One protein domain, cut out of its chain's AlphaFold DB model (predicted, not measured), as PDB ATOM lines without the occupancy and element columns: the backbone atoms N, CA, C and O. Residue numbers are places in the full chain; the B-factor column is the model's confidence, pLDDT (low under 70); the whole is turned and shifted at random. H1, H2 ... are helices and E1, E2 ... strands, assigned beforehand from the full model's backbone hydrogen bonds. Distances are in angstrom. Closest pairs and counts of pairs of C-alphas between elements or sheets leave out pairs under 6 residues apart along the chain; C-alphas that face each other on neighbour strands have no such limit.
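This is residues 147 to 198 of the 239 residues of an uncharacterized protein of Lactuca saligna (UniProt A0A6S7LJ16). What stands out? There is little regular structure: short helix H1 packs on a small sheet near E1, and residues 179 to 198 make a tail with no named element. What builds it? Of 52 printed residues, 17 are in H1, E1, E2 and E3, in that order, a mixed class; the antiparallel sheet runs E1, E2, E3. It is loose, radius of gyration of the C-alphas 13.9 A, spanning 40 by 23 by 18 A.

Where is H1? Residues 147 to 152, from C-alpha 147 at (259.035, 213.530, 244.745), span 8.6 A. And the strands? E1 is residues 156 to 158, 7.0 A; E2 166 to 169, 9.6 A; E3 175 to 178, 8.1 A, ending at C-alpha 178 (268.662, 203.666, 243.054).

How do strands pair? In a meander, each strand the antiparallel neighbour of the one before, hairpin E1 and E2 has N 157 and O 167 within hydrogen-bond range at 2.9 A, hairpin E2 and E3 N 168 and O 177 at 2.8 A. And H1? It is on the sheet, height 6.8 A, its closest C-alpha pair with E1 Met 151 and Leu 157, 5.7 A; its O i to N i+4 pairs are within range.

Any cut? The printed part has no cut and no long link. Where is confidence low? Residues 180 to 198 are under 70; residues 188 to 193 stand free.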
ATOM      1  N   CYS A 147     258.048 213.818 245.782       70.06
ATOM      2  CA  CYS A 147     259.035 213.530 244.745       70.06
ATOM      3  C   CYS A 147     259.292 214.736 243.830       70.06
ATOM      4  O   CYS A 147     260.445 214.993 243.482       70.06
ATOM      5  N   ILE A 148     258.262 215.512 243.468       74.44
ATOM      6  CA  ILE A 148     258.434 216.704 242.617       74.44
ATOM      7  C   ILE A 148     259.324 217.736 243.310       74.44
ATOM      8  O   ILE A 148     260.261 218.269 242.709       74.44
ATOM      9  N   THR A 149     259.076 218.008 244.584       73.38
ATOM     10  CA  THR A 149     259.891 218.948 245.354       73.38
ATOM     11  C   THR A 149     261.288 218.409 245.611       73.38
ATOM     12  O   THR A 149     262.256 219.156 245.472       73.38
ATOM     13  N   LEU A 150     261.430 217.121 245.927       77.12
ATOM     14  CA  LEU A 150     262.739 216.489 246.094       77.12
ATOM     15  C   LEU A 150     263.576 216.588 244.805       77.12
ATOM     16  O   LEU A 150     264.776 216.856 244.886       77.12
ATOM     17  N   MET A 151     262.951 216.469 243.627       82.50
ATOM     18  CA  MET A 151     263.600 216.721 242.333       82.50
ATOM     19  C   MET A 151     263.977 218.194 242.144       82.50
ATOM     20  O   MET A 151     265.117 218.496 241.795       82.50
ATOM     21  N   ARG A 152     263.062 219.136 242.418       79.69
ATOM     22  CA  ARG A 152     263.344 220.588 242.330       79.69
ATOM     23  C   ARG A 152     264.480 221.027 243.250       79.69
ATOM     24  O   ARG A 152     265.161 222.005 242.963       79.69
ATOM     25  N   MET A 153     264.653 220.325 244.363       72.00
ATOM     26  CA  MET A 153     265.702 220.574 245.347       72.00
ATOM     27  C   MET A 153     266.970 219.761 245.084       72.00
ATOM     28  O   MET A 153     267.861 219.762 245.930       72.00
ATOM     29  N   GLU A 154     267.046 219.086 243.932       82.94
ATOM     30  CA  GLU A 154     268.213 218.329 243.474       82.94
ATOM     31  C   GLU A 154     268.655 217.263 244.487       82.94
ATOM     32  O   GLU A 154     269.842 216.990 244.666       82.94
ATOM     33  N   LEU A 155     267.684 216.661 245.180       77.38
ATOM     34  CA  LEU A 155     267.927 215.509 246.039       77.38
ATOM     35  C   LEU A 155     267.767 214.207 245.273       77.38
ATOM     36  O   LEU A 155     268.512 213.274 245.528       77.38
ATOM     37  N   ILE A 156     266.829 214.131 244.338       86.56
ATOM     38  CA  ILE A 156     266.604 212.930 243.532       86.56
ATOM     39  C   ILE A 156     266.452 213.305 242.058       86.56
ATOM     40  O   ILE A 156     266.117 214.444 241.740       86.56
ATOM     41  N   LEU A 157     266.656 212.348 241.157       89.62
ATOM     42  CA  LEU A 157     266.266 212.455 239.747       89.62
ATOM     43  C   LEU A 157     265.561 211.179 239.283       89.62
ATOM     44  O   LEU A 157     265.767 210.136 239.893       89.62
ATOM     45  N   PRO A 158     264.781 211.201 238.195       88.94
ATOM     46  CA  PRO A 158     264.305 209.973 237.565       88.94
ATOM     47  C   PRO A 158     265.482 209.096 237.115       88.94
ATOM     48  O   PRO A 158     266.430 209.591 236.506       88.94
ATOM     49  N   HIS A 159     265.436 207.795 237.397       85.19
ATOM     50  CA  HIS A 159     266.494 206.882 236.975       85.19
ATOM     51  C   HIS A 159     266.434 206.675 235.446       85.19
ATOM     52  O   HIS A 159     265.378 206.307 234.929       85.19
ATOM     53  N   PRO A 160     267.544 206.840 234.697       82.44
ATOM     54  CA  PRO A 160     267.507 206.852 233.230       82.44
ATOM     55  C   PRO A 160     267.072 205.514 232.617       82.44
ATOM     56  O   PRO A 160     266.419 205.492 231.581       82.44
ATOM     57  N   ASN A 161     267.415 204.401 233.271       84.62
ATOM     58  CA  ASN A 161     267.198 203.053 232.734       84.62
ATOM     59  C   ASN A 161     266.078 202.272 233.442       84.62
ATOM     60  O   ASN A 161     265.828 201.127 233.083       84.62
ATOM     61  N   LEU A 162     265.441 202.842 234.472       80.69
ATOM     62  CA  LEU A 162     264.450 202.135 235.294       80.69
ATOM     63  C   LEU A 162     263.214 203.013 235.463       80.69
ATOM     64  O   LEU A 162     263.214 203.976 236.227       80.69
ATOM     65  N   LEU A 163     262.157 202.673 234.727       83.12
ATOM     66  CA  LEU A 163     260.916 203.437 234.736       83.12
ATOM     67  C   LEU A 163     260.261 203.393 236.124       83.12
ATOM     68  O   LEU A 163     260.122 202.326 236.719       83.12
ATOM     69  N   GLY A 164     259.852 204.557 236.632       78.88
ATOM     70  CA  GLY A 164     259.223 204.687 237.952       78.88
ATOM     71  C   GLY A 164     260.199 204.647 239.132       78.88
ATOM     72  O   GLY A 164     259.766 204.774 240.272       78.88
ATOM     73  N   HIS A 165     261.503 204.510 238.882       83.00
ATOM     74  CA  HIS A 165     262.528 204.625 239.914       83.00
ATOM     75  C   HIS A 165     263.166 206.010 239.917       83.00
ATOM     76  O   HIS A 165     263.239 206.698 238.895       83.00
ATOM     77  N   PHE A 166     263.699 206.378 241.076       83.88
ATOM     78  CA  PHE A 166     264.464 207.601 241.267       83.88
ATOM     79  C   PHE A 166     265.894 207.260 241.685       83.88
ATOM     80  O   PHE A 166     266.118 206.294 242.406       83.88
ATOM     81  N   SER A 167     266.864 208.052 241.243       85.31
ATOM     82  CA  SER A 167     268.244 208.009 241.710       85.31
ATOM     83  C   SER A 167     268.498 209.109 242.724       85.31
ATOM     84  O   SER A 167     268.052 210.243 242.557       85.31
ATOM     85  N   TRP A 168     269.283 208.795 243.741       79.94
ATOM     86  CA  TRP A 168     269.725 209.741 244.748       79.94
ATOM     87  C   TRP A 168     270.895 210.582 244.265       79.94
ATOM     88  O   TRP A 168     271.871 210.022 243.777       79.94
ATOM     89  N   LEU A 169     270.843 211.894 244.481       78.38
ATOM     90  CA  LEU A 169     271.933 212.814 244.185       78.38
ATOM     91  C   LEU A 169     272.831 213.070 245.395       78.38
ATOM     92  O   LEU A 169     272.347 213.367 246.490       78.38
ATOM     93  N   ASN A 170     274.149 213.025 245.207       73.88
ATOM     94  CA  ASN A 170     275.112 213.514 246.200       73.88
ATOM     95  C   ASN A 170     275.200 215.059 246.207       73.88
ATOM     96  O   ASN A 170     274.443 215.750 245.528       73.88
ATOM     97  N   HIS A 171     276.112 215.619 247.006       72.56
ATOM     98  CA  HIS A 171     276.303 217.073 247.109       72.56
ATOM     99  C   HIS A 171     276.858 217.730 245.828       72.56
ATOM    100  O   HIS A 171     276.690 218.934 245.652       72.56
ATOM    101  N   VAL A 172     277.486 216.960 244.928       79.50
ATOM    102  CA  VAL A 172     277.934 217.418 243.597       79.50
ATOM    103  C   VAL A 172     276.926 217.112 242.484       79.50
ATOM    104  O   VAL A 172     277.204 217.398 241.325       79.50
ATOM    105  N   LYS A 173     275.725 216.634 242.837       80.88
ATOM    106  CA  LYS A 173     274.618 216.305 241.921       80.88
ATOM    107  C   LYS A 173     274.867 215.096 241.011       80.88
ATOM    108  O   LYS A 173     274.227 214.983 239.968       80.88
ATOM    109  N   ASP A 174     275.702 214.154 241.443       78.50
ATOM    110  CA  ASP A 174     275.847 212.860 240.771       78.50
ATOM    111  C   ASP A 174     274.901 211.803 241.368       78.50
ATOM    112  O   ASP A 174     274.742 211.756 242.597       78.50
ATOM    113  N   PRO A 175     274.295 210.930 240.536       83.31
ATOM    114  CA  PRO A 175     273.506 209.796 241.001       83.31
ATOM    115  C   PRO A 175     274.379 208.769 241.734       83.31
ATOM    116  O   PRO A 175     275.379 208.310 241.189       83.31
ATOM    117  N   VAL A 176     273.977 208.365 242.941       78.44
ATOM    118  CA  VAL A 176     274.724 207.391 243.764       78.44
ATOM    119  C   VAL A 176     273.945 206.105 244.020       78.44
ATOM    120  O   VAL A 176     274.513 205.022 243.940       78.44
ATOM    121  N   TYR A 177     272.648 206.204 244.315       78.56
ATOM    122  CA  TYR A 177     271.822 205.056 244.698       78.56
ATOM    123  C   TYR A 177     270.503 205.047 243.942       78.56
ATOM    124  O   TYR A 177     269.937 206.105 243.692       78.56
ATOM    125  N   ILE A 178     269.997 203.858 243.627       82.81
ATOM    126  CA  ILE A 178     268.662 203.666 243.054       82.81
ATOM    127  C   ILE A 178     267.683 203.486 244.215       82.81
ATOM    128  O   ILE A 178     267.889 202.632 245.074       82.81
ATOM    129  N   LEU A 179     266.634 204.300 244.256       76.19
ATOM    130  CA  LEU A 179     265.594 204.238 245.275       76.19
ATOM    131  C   LEU A 179     264.540 203.170 244.927       76.19
ATOM    132  O   LEU A 179     264.321 202.879 243.740       76.19
ATOM    133  N   PRO A 180     263.861 202.597 245.939       69.56
ATOM    134  CA  PRO A 180     262.701 201.735 245.732       69.56
ATOM    135  C   PRO A 180     261.623 202.431 244.896       69.56
ATOM    136  O   PRO A 180     261.488 203.654 244.936       69.56
ATOM    137  N   ASN A 181     260.850 201.653 244.137       69.06
ATOM    138  CA  ASN A 181     259.758 202.199 243.339       69.06
ATOM    139  C   ASN A 181     258.596 202.612 244.264       69.06
ATOM    140  O   ASN A 181     257.978 201.724 244.865       69.06
ATOM    141  N   PRO A 182     258.252 203.909 244.363       65.44
ATOM    142  CA  PRO A 182     257.201 204.383 245.261       65.44
ATOM    143  C   PRO A 182     255.814 203.842 244.887       65.44
ATOM    144  O   PRO A 182     254.983 203.638 245.763       65.44
ATOM    145  N   SER A 183     255.564 203.523 243.611       65.56
ATOM    146  CA  SER A 183     254.304 202.904 243.169       65.56
ATOM    147  C   SER A 183     254.142 201.452 243.630       65.56
ATOM    148  O   SER A 183     253.039 200.922 243.575       65.56
ATOM    149  N   LEU A 184     255.229 200.805 244.063       60.00
ATOM    150  CA  LEU A 184     255.229 199.432 244.585       60.00
ATOM    151  C   LEU A 184     255.413 199.378 246.108       60.00
ATOM    152  O   LEU A 184     255.147 198.349 246.718       60.00
ATOM    153  N   SER A 185     255.867 200.472 246.721       54.41
ATOM    154  CA  SER A 185     256.100 200.608 248.164       54.41
ATOM    155  C   SER A 185     255.045 201.524 248.782       54.41
ATOM    156  O   SER A 185     255.337 202.557 249.378       54.41
ATOM    157  N   ILE A 186     253.781 201.154 248.572       52.38
ATOM    158  CA  ILE A 186     252.638 201.967 248.974       52.38
ATOM    159  C   ILE A 186     252.391 201.771 250.470       52.38
ATOM    160  O   ILE A 186     252.009 200.690 250.911       52.38
ATOM    161  N   PHE A 187     252.570 202.836 251.248       49.94
ATOM    162  CA  PHE A 187     252.075 202.910 252.620       49.94
ATOM    163  C   PHE A 187     250.603 203.329 252.555       49.94
ATOM    164  O   PHE A 187     250.270 204.512 252.545       49.94
ATOM    165  N   THR A 188     249.698 202.370 252.375       49.47
ATOM    166  CA  THR A 188     248.270 202.670 252.235       49.47
ATOM    167  C   THR A 188     247.627 202.867 253.603       49.47
ATOM    168  O   THR A 188     247.536 201.933 254.393       49.47
ATOM    169  N   THR A 189     247.077 204.054 253.851       46.72
ATOM    170  CA  THR A 189     246.284 204.377 255.055       46.72
ATOM    171  C   THR A 189     245.020 203.528 255.211       46.72
ATOM    172  O   THR A 189     244.459 203.459 256.299       46.72
ATOM    173  N   ASN A 190     244.587 202.857 254.142       49.66
ATOM    174  CA  ASN A 190     243.398 202.005 254.120       49.66
ATOM    175  C   ASN A 190     243.644 200.583 254.656       49.66
ATOM    176  O   ASN A 190     242.697 199.809 254.753       49.66
ATOM    177  N   HIS A 191     244.893 200.243 254.986       50.19
ATOM    178  CA  HIS A 191     245.291 198.927 255.479       50.19
ATOM    179  C   HIS A 191     245.935 199.076 256.866       50.19
ATOM    180  O   HIS A 191     247.149 199.232 256.969       50.19
ATOM    181  N   PRO A 192     245.145 199.087 257.956       50.66
ATOM    182  CA  PRO A 192     245.661 199.300 259.311       50.66
ATOM    183  C   PRO A 192     246.684 198.233 259.731       50.66
ATOM    184  O   PRO A 192     247.557 198.522 260.539       50.66
ATOM    185  N   GLU A 193     246.648 197.040 259.126       50.09
ATOM    186  CA  GLU A 193     247.656 195.990 259.318       50.09
ATOM    187  C   GLU A 193     249.082 196.357 258.869       50.09
ATOM    188  O   GLU A 193     250.015 195.646 259.221       50.09
ATOM    189  N   THR A 194     249.292 197.449 258.122       48.44
ATOM    190  CA  THR A 194     250.648 197.925 257.787       48.44
ATOM    191  C   THR A 194     251.248 198.847 258.853       48.44
ATOM    192  O   THR A 194     252.403 199.254 258.732       48.44
ATOM    193  N   TRP A 195     250.477 199.205 259.887       46.97
ATOM    194  CA  TRP A 195     250.915 200.036 261.008       46.97
ATOM    195  C   TRP A 195     251.268 199.147 262.198       46.97
ATOM    196  O   TRP A 195     250.443 198.897 263.070       46.97
ATOM    197  N   PHE A 196     252.506 198.666 262.239       45.81
ATOM    198  CA  PHE A 196     252.999 197.930 263.399       45.81
ATOM    199  C   PHE A 196     253.443 198.922 264.474       45.81
ATOM    200  O   PHE A 196     254.264 199.807 264.210       45.81
ATOM    201  N   LEU A 197     252.910 198.797 265.692       42.84
ATOM    202  CA  LEU A 197     253.501 199.486 266.837       42.84
ATOM    203  C   LEU A 197     254.862 198.839 267.141       42.84
ATOM    204  O   LEU A 197     255.059 197.671 266.818       42.84
ATOM    205  N   PRO A 198     255.808 199.538 267.795       42.03
ATOM    206  CA  PRO A 198     257.114 198.960 268.128       42.03
ATOM    207  C   PRO A 198     257.043 197.626 268.888       42.03
ATOM    208  O   PRO A 198     257.939 196.808 268.763       42.03
TER     209      PRO A 198